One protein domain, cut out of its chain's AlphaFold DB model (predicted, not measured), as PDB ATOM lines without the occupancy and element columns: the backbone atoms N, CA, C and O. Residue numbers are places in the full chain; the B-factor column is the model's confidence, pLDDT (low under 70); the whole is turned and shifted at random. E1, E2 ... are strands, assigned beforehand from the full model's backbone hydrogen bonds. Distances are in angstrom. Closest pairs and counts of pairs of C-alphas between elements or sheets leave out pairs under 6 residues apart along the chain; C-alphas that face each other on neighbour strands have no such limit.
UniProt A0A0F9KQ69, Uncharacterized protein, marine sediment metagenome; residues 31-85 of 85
ATOM      1  N   SER A  31     338.722 219.183 238.231       58.72
ATOM      2  CA  SER A  31     337.931 218.992 239.466       58.72
ATOM      3  C   SER A  31     338.666 219.366 240.753       58.72
ATOM      4  O   SER A  31     338.697 218.574 241.689       58.72
ATOM      5  N   SER A  32     339.167 220.590 240.895       62.94
ATOM      6  CA  SER A  32     339.341 221.133 242.248       62.94
ATOM      7  C   SER A  32     337.958 221.373 242.869       62.94
ATOM      8  O   SER A  32     337.451 222.498 242.854       62.94
ATOM      9  N   SER A  33     337.270 220.313 243.308       71.31
ATOM     10  CA  SER A  33     335.980 220.444 243.975       71.31
ATOM     11  C   SER A  33     336.225 221.082 245.337       71.31
ATOM     12  O   SER A  33     336.881 220.506 246.197       71.31
ATOM     13  N   LEU A  34     335.688 222.288 245.531       84.62
ATOM     14  CA  LEU A  34     335.736 222.996 246.817       84.62
ATOM     15  C   LEU A  34     334.907 222.292 247.907       84.62
ATOM     16  O   LEU A  34     334.910 222.715 249.066       84.62
ATOM     17  N   THR A  35     334.185 221.237 247.526       92.25
ATOM     18  CA  THR A  35     333.342 220.412 248.380       92.25
ATOM     19  C   THR A  35     333.813 218.958 248.389       92.25
ATOM     20  O   THR A  35     334.276 218.415 247.382       92.25
ATOM     21  N   CYS A  36     333.695 218.328 249.555       92.81
ATOM     22  CA  CYS A  36     334.008 216.926 249.779       92.81
ATOM     23  C   CYS A  36     332.954 216.031 249.104       92.81
ATOM     24  O   CYS A  36     331.764 216.245 249.342       92.81
ATOM     25  N   PRO A  37     333.346 215.008 248.324       88.12
ATOM     26  CA  PRO A  37     332.389 214.096 247.695       88.12
ATOM     27  C   PRO A  37     331.647 213.200 248.703       88.12
ATOM     28  O   PRO A  37     330.549 212.746 248.406       88.12
ATOM     29  N   GLU A  38     332.219 212.974 249.890       93.69
ATOM     30  CA  GLU A  38     331.644 212.098 250.921       93.69
ATOM     31  C   GLU A  38     330.653 212.838 251.830       93.69
ATOM     32  O   GLU A  38     329.549 212.363 252.078       93.69
ATOM     33  N   CYS A  39     331.028 214.021 252.333       95.06
ATOM     34  CA  CYS A  39     330.221 214.757 253.316       95.06
ATOM     35  C   CYS A  39     329.621 216.072 252.801       95.06
ATOM     36  O   CYS A  39     328.849 216.708 253.514       95.06
ATOM     37  N   GLY A  40     329.998 216.535 251.605       93.56
ATOM     38  CA  GLY A  40     329.598 217.844 251.073       93.56
ATOM     39  C   GLY A  40     330.249 219.053 251.762       93.56
ATOM     40  O   GLY A  40     330.016 220.184 251.342       93.56
ATOM     41  N   GLY A  41     331.069 218.838 252.796       93.81
ATOM     42  CA  GLY A  41     331.771 219.890 253.533       93.81
ATOM     43  C   GLY A  41     332.864 220.585 252.717       93.81
ATOM     44  O   GLY A  41     333.250 220.120 251.646       93.81
ATOM     45  N   ALA A  42     333.385 221.700 253.229       93.69
ATOM     46  CA  ALA A  42     334.442 222.456 252.561       93.69
ATOM     47  C   ALA A  42     335.778 221.692 252.537       93.69
ATOM     48  O   ALA A  42     336.152 221.020 253.502       93.69
ATOM     49  N   THR A  43     336.524 221.830 251.445       94.56
ATOM     50  CA  THR A  43     337.880 221.277 251.309       94.56
ATOM     51  C   THR A  43     338.951 222.341 251.532       94.56
ATOM     52  O   THR A  43     338.781 223.489 251.122       94.56
ATOM     53  N   ALA A  44     340.091 221.948 252.093       93.56
ATOM     54  CA  ALA A  44     341.294 222.771 252.166       93.56
ATOM     55  C   ALA A  44     342.232 222.467 250.987       93.56
ATOM     56  O   ALA A  44     342.257 221.342 250.491       93.56
ATOM     57  N   HIS A  45     343.019 223.452 250.551       93.25
ATOM     58  CA  HIS A  45     344.047 223.262 249.523       93.25
ATOM     59  C   HIS A  45     345.393 222.915 250.161       93.25
ATOM     60  O   HIS A  45     345.775 223.486 251.183       93.25
ATOM     61  N   ASN A  46     346.120 221.981 249.552       92.81
ATOM     62  CA  ASN A  46     347.508 221.693 249.876       92.81
ATOM     63  C   ASN A  46     348.412 222.127 248.717       92.81
ATOM     64  O   ASN A  46     348.387 221.520 247.648       92.81
ATOM     65  N   GLU A  47     349.266 223.119 248.961       91.19
ATOM     66  CA  GLU A  47     350.157 223.680 247.937       91.19
ATOM     67  C   GLU A  47     351.233 222.693 247.465       91.19
ATOM     68  O   GLU A  47     351.578 222.653 246.287       91.19
ATOM     69  N   LYS A  48     351.754 221.849 248.366       92.62
ATOM     70  CA  LYS A  48     352.845 220.909 248.060       92.62
ATOM     71  C   LYS A  48     352.434 219.840 247.050       92.62
ATOM     72  O   LYS A  48     353.247 219.433 246.220       92.62
ATOM     73  N   TYR A  49     351.204 219.353 247.154       92.50
ATOM     74  CA  TYR A  49     350.663 218.313 246.279       92.50
ATOM     75  C   TYR A  49     349.623 218.849 245.287       92.50
ATOM     76  O   TYR A  49     349.002 218.038 244.603       92.50
ATOM     77  N   ASP A  50     349.449 220.176 245.231       91.12
ATOM     78  CA  ASP A  50     348.470 220.914 244.423       91.12
ATOM     79  C   ASP A  50     347.102 220.217 244.341       91.12
ATOM     80  O   ASP A  50     346.627 219.849 243.268       91.12
ATOM     81  N   VAL A  51     346.499 219.967 245.508       90.69
ATOM     82  CA  VAL A  51     345.269 219.171 245.629       90.69
ATOM     83  C   VAL A  51     344.366 219.714 246.728       90.69
ATOM     84  O   VAL A  51     344.855 220.192 247.755       90.69
ATOM     85  N   TYR A  52     343.052 219.592 246.549       93.81
ATOM     86  CA  TYR A  52     342.091 219.831 247.619       93.81
ATOM     87  C   TYR A  52     341.805 218.552 248.421       93.81
ATOM     88  O   TYR A  52     341.884 217.425 247.926       93.81
ATOM     89  N   PHE A  53     341.524 218.705 249.709       94.31
ATOM     90  CA  PHE A  53     341.238 217.583 250.595       94.31
ATOM     91  C   PHE A  53     340.236 217.959 251.682       94.31
ATOM     92  O   PHE A  53     340.155 219.108 252.114       94.31
ATOM     93  N   CYS A  54     339.485 216.970 252.150       95.62
ATOM     94  CA  CYS A  54     338.635 217.105 253.321       95.62
ATOM     95  C   CYS A  54     339.394 216.603 254.551       95.62
ATOM     96  O   CYS A  54     339.785 215.437 254.601       95.62
ATOM     97  N   ALA A  55     339.598 217.471 255.543       94.12
ATOM     98  CA  ALA A  55     340.264 217.090 256.790       94.12
ATOM     99  C   ALA A  55     339.402 216.157 257.658       94.12
ATOM    100  O   ALA A  55     339.946 215.344 258.398       94.12
ATOM    101  N   GLU A  56     338.074 216.254 257.551       95.75
ATOM    102  CA  GLU A  56     337.138 215.433 258.328       95.75
ATOM    103  C   GLU A  56     337.015 214.013 257.766       95.75
ATOM    104  O   GLU A  56     337.138 213.039 258.503       95.75
ATOM    105  N   CYS A  57     336.805 213.885 256.452       96.75
ATOM    106  CA  CYS A  57     336.668 212.585 255.790       96.75
ATOM    107  C   CYS A  57     338.013 211.924 255.462       96.75
ATOM    108  O   CYS A  57     338.037 210.752 255.103       96.75
ATOM    109  N   ASP A  58     339.122 212.663 255.563       95.88
ATOM    110  CA  ASP A  58     340.468 212.197 255.217       95.88
ATOM    111  C   ASP A  58     340.571 211.676 253.766       95.88
ATOM    112  O   ASP A  58     341.192 210.650 253.478       95.88
ATOM    113  N   VAL A  59     339.945 212.409 252.836       94.62
ATOM    114  CA  VAL A  59     339.921 212.101 251.395       94.62
ATOM    115  C   VAL A  59     340.393 213.282 250.554       94.62
ATOM    116  O   VAL A  59     340.209 214.449 250.913       94.62
ATOM    117  N   TYR A  60     340.999 212.969 249.413       93.62
ATOM    118  CA  TYR A  60     341.313 213.942 248.370       93.62
ATOM    119  C   TYR A  60     340.077 214.217 247.515       93.62
ATOM    120  O   TYR A  60     339.312 213.300 247.232       93.62
ATOM    121  N   SER A  61     339.908 215.459 247.066       91.88
ATOM    122  CA  SER A  61     338.882 215.828 246.078       91.88
ATOM    123  C   SER A  61     339.187 215.287 244.677       91.88
ATOM    124  O   SER A  61     338.294 215.161 243.847       91.88
ATOM    125  N   GLU A  62     340.465 215.013 244.403       88.50
ATOM    126  CA  GLU A  62     340.984 214.668 243.083       88.50
ATOM    127  C   GLU A  62     341.801 213.379 243.124       88.50
ATOM    128  O   GLU A  62     342.655 213.158 243.998       88.50
ATOM    129  N   GLU A  63     341.611 212.555 242.099       88.88
ATOM    130  CA  GLU A  63     342.453 211.393 241.849       88.88
ATOM    131  C   GLU A  63     343.887 211.801 241.463       88.88
ATOM    132  O   GLU A  63     344.224 212.975 241.291       88.88
ATOM    133  N   ARG A  64     344.793 210.822 241.389       89.94
ATOM    134  CA  ARG A  64     346.135 211.066 240.845       89.94
ATOM    135  C   ARG A  64     346.033 211.160 239.329       89.94
ATOM    136  O   ARG A  64     345.278 210.413 238.717       89.94
ATOM    137  N   CYS A  65     346.838 212.021 238.715       88.62
ATOM    138  CA  CYS A  65     346.959 211.988 237.264       88.62
ATOM    139  C   CYS A  65     347.642 210.689 236.797       88.62
ATOM    140  O   CYS A  65     348.325 210.006 237.565       88.62
ATOM    141  N   SER A  66     347.491 210.370 235.512       87.75
ATOM    142  CA  SER A  66     348.111 209.201 234.879       87.75
ATOM    143  C   SER A  66     349.635 209.313 234.719       87.75
ATOM    144  O   SER A  66     350.292 208.327 234.391       87.75
ATOM    145  N   ASP A  67     350.224 210.489 234.960       88.12
ATOM    146  CA  ASP A  67     351.666 210.701 234.855       88.12
ATOM    147  C   ASP A  67     352.401 210.281 236.140       88.12
ATOM    148  O   ASP A  67     352.431 210.993 237.148       88.12
ATOM    149  N   HIS A  68     353.092 209.143 236.073       88.00
ATOM    150  CA  HIS A  68     353.932 208.620 237.156       88.00
ATOM    151  C   HIS A  68     355.109 209.534 237.546       88.00
ATOM    152  O   HIS A  68     355.708 209.354 238.611       88.00
ATOM    153  N   ARG A  69     355.477 210.500 236.697       89.81
ATOM    154  CA  ARG A  69     356.561 211.460 236.943       89.81
ATOM    155  C   ARG A  69     356.065 212.796 237.489       89.81
ATOM    156  O   ARG A  69     356.903 213.631 237.827       89.81
ATOM    157  N   CYS A  70     354.754 212.991 237.631       88.38
ATOM    158  CA  CYS A  70     354.181 214.231 238.142       88.38
ATOM    159  C   CYS A  70     354.714 214.553 239.547       88.38
ATOM    160  O   CYS A  70     354.534 213.780 240.491       88.38
ATOM    161  N   GLN A  71     355.351 215.716 239.699       90.56
ATOM    162  CA  GLN A  71     355.984 216.134 240.956       90.56
ATOM    163  C   GLN A  71     354.995 216.265 242.124       90.56
ATOM    164  O   GLN A  71     355.358 215.998 243.268       90.56
ATOM    165  N   PHE A  72     353.741 216.611 241.825       91.50
ATOM    166  CA  PHE A  72     352.674 216.776 242.810       91.50
ATOM    167  C   PHE A  72     352.053 215.433 243.214       91.50
ATOM    168  O   PHE A  72     351.748 215.206 244.381       91.50
ATOM    169  N   CYS A  73     351.910 214.500 242.267       91.88
ATOM    170  CA  CYS A  73     351.276 213.206 242.523       91.88
ATOM    171  C   CYS A  73     352.257 212.154 243.047       91.88
ATOM    172  O   CYS A  73     351.882 211.362 243.907       91.88
ATOM    173  N   ARG A  74     353.505 212.118 242.560       91.88
ATOM    174  CA  ARG A  74     354.446 211.007 242.797       91.88
ATOM    175  C   ARG A  74     354.675 210.708 244.279       91.88
ATOM    176  O   ARG A  74     354.683 209.547 244.668       91.88
ATOM    177  N   ASN A  75     354.824 211.750 245.095       92.50
ATOM    178  CA  ASN A  75     355.108 211.625 246.529       92.50
ATOM    179  C   ASN A  75     353.897 211.961 247.413       92.50
ATOM    180  O   ASN A  75     354.045 212.056 248.632       92.50
ATOM    181  N   ARG A  76     352.708 212.159 246.823       94.06
ATOM    182  CA  ARG A  76     351.479 212.390 247.588       94.06
ATOM    183  C   ARG A  76     351.213 211.160 248.460       94.06
ATOM    184  O   ARG A  76     351.296 210.046 247.932       94.06
ATOM    185  N   PRO A  77     350.927 211.298 249.763       94.69
ATOM    186  CA  PRO A  77     350.526 210.158 250.574       94.69
ATOM    187  C   PRO A  77     349.162 209.616 250.118       94.69
ATOM    188  O   PRO A  77     348.459 210.219 249.311       94.69
ATOM    189  N   GLU A  78     348.801 208.432 250.601       93.75
ATOM    190  CA  GLU A  78     347.500 207.814 250.311       93.75
ATOM    191  C   GLU A  78     346.336 208.572 250.964       93.75
ATOM    192  O   GLU A  78     345.252 208.626 250.394       93.75
ATOM    193  N   ARG A  79     346.585 209.199 252.122       94.50
ATOM    194  CA  ARG A  79     345.597 209.980 252.870       94.50
ATOM    195  C   ARG A  79     346.123 211.359 253.281       94.50
ATOM    196  O   ARG A  79     347.308 211.450 253.634       94.50
ATOM    197  N   PRO A  80     345.274 212.402 253.285       94.88
ATOM    198  CA  PRO A  80     345.631 213.740 253.749       94.88
ATOM    199  C   PRO A  80     346.219 213.805 255.161       94.88
ATOM    200  O   PRO A  80     347.208 214.500 255.374       94.88
ATOM    201  N   SER A  81     345.708 213.020 256.105       95.12
ATOM    202  CA  SER A  81     346.195 212.937 257.490       95.12
ATOM    203  C   SER A  81     347.660 212.501 257.604       95.12
ATOM    204  O   SER A  81     348.319 212.760 258.609       95.12
ATOM    205  N   ARG A  82     348.202 211.850 256.567       95.19
ATOM    206  CA  ARG A  82     349.607 211.424 256.490       95.19
ATOM    207  C   ARG A  82     350.518 212.461 255.834       95.19
ATOM    208  O   ARG A  82     351.717 212.209 255.682       95.19
ATOM    209  N   MET A  83     349.987 213.605 255.403       90.31
ATOM    210  CA  MET A  83     350.816 214.723 254.975       90.31
ATOM    211  C   MET A  83     351.648 215.196 256.166       90.31
ATOM    212  O   MET A  83     351.120 215.533 257.220       90.31
ATOM    213  N   ARG A  84     352.970 215.222 256.004       73.88
ATOM    214  CA  ARG A  84     353.834 215.921 256.956       73.88
ATOM    215  C   ARG A  84     353.698 217.420 256.703       73.88
ATOM    216  O   ARG A  84     353.827 217.820 255.542       73.88
ATOM    217  N   ALA A  85     353.409 218.172 257.765       59.06
ATOM    218  CA  ALA A  85     353.466 219.631 257.780       59.06
ATOM    219  C   ALA A  85     354.878 220.127 257.436       59.06
ATOM    220  O   ALA A  85     355.852 219.419 257.795       59.06
TER     221      ALA A  85
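Overview. This is residues 31 to 85 of the 85 residues of an uncharacterized protein of marine sediment metagenome (UniProt A0A0F9KQ69). There is little regular structure here: one short hairpin of two strands, E1 and E2, lies among long loops, and residues 59 to 60 fold back to pair with residues 53 to 54 of E2. The printed part has 55 residues, no named helix and two named strands, E1 then E2, in an antiparallel sheet; the class is all strand, with 7 residues in named elements. It is compact, with a radius of gyration of the C-alphas of 10.7 A and spans of 31 by 24 by 16 A.

Arrangement. E1, residues 44 to 46, and E2, residues 51 to 54, form a hairpin with a tight link, antiparallel at 141 degrees between directions. C-alphas 45 and 52 face each other at 4.4 A. N 44 and O 53 are within hydrogen-bond range at 2.8 A.

Along the chain. E1 begins at C-alpha 44 (341.294, 222.771, 252.166) and is 6.7 A long. E2 is 10.4 A long and ends at C-alpha 54 (338.635, 217.105, 253.321).

Size, cuts and confidence. The C-alphas farthest apart, of Cys 39 and Arg 69, are 31.2 A apart. The printed part has no cut. Residues 31 to 32 and 85 have pLDDT under 70.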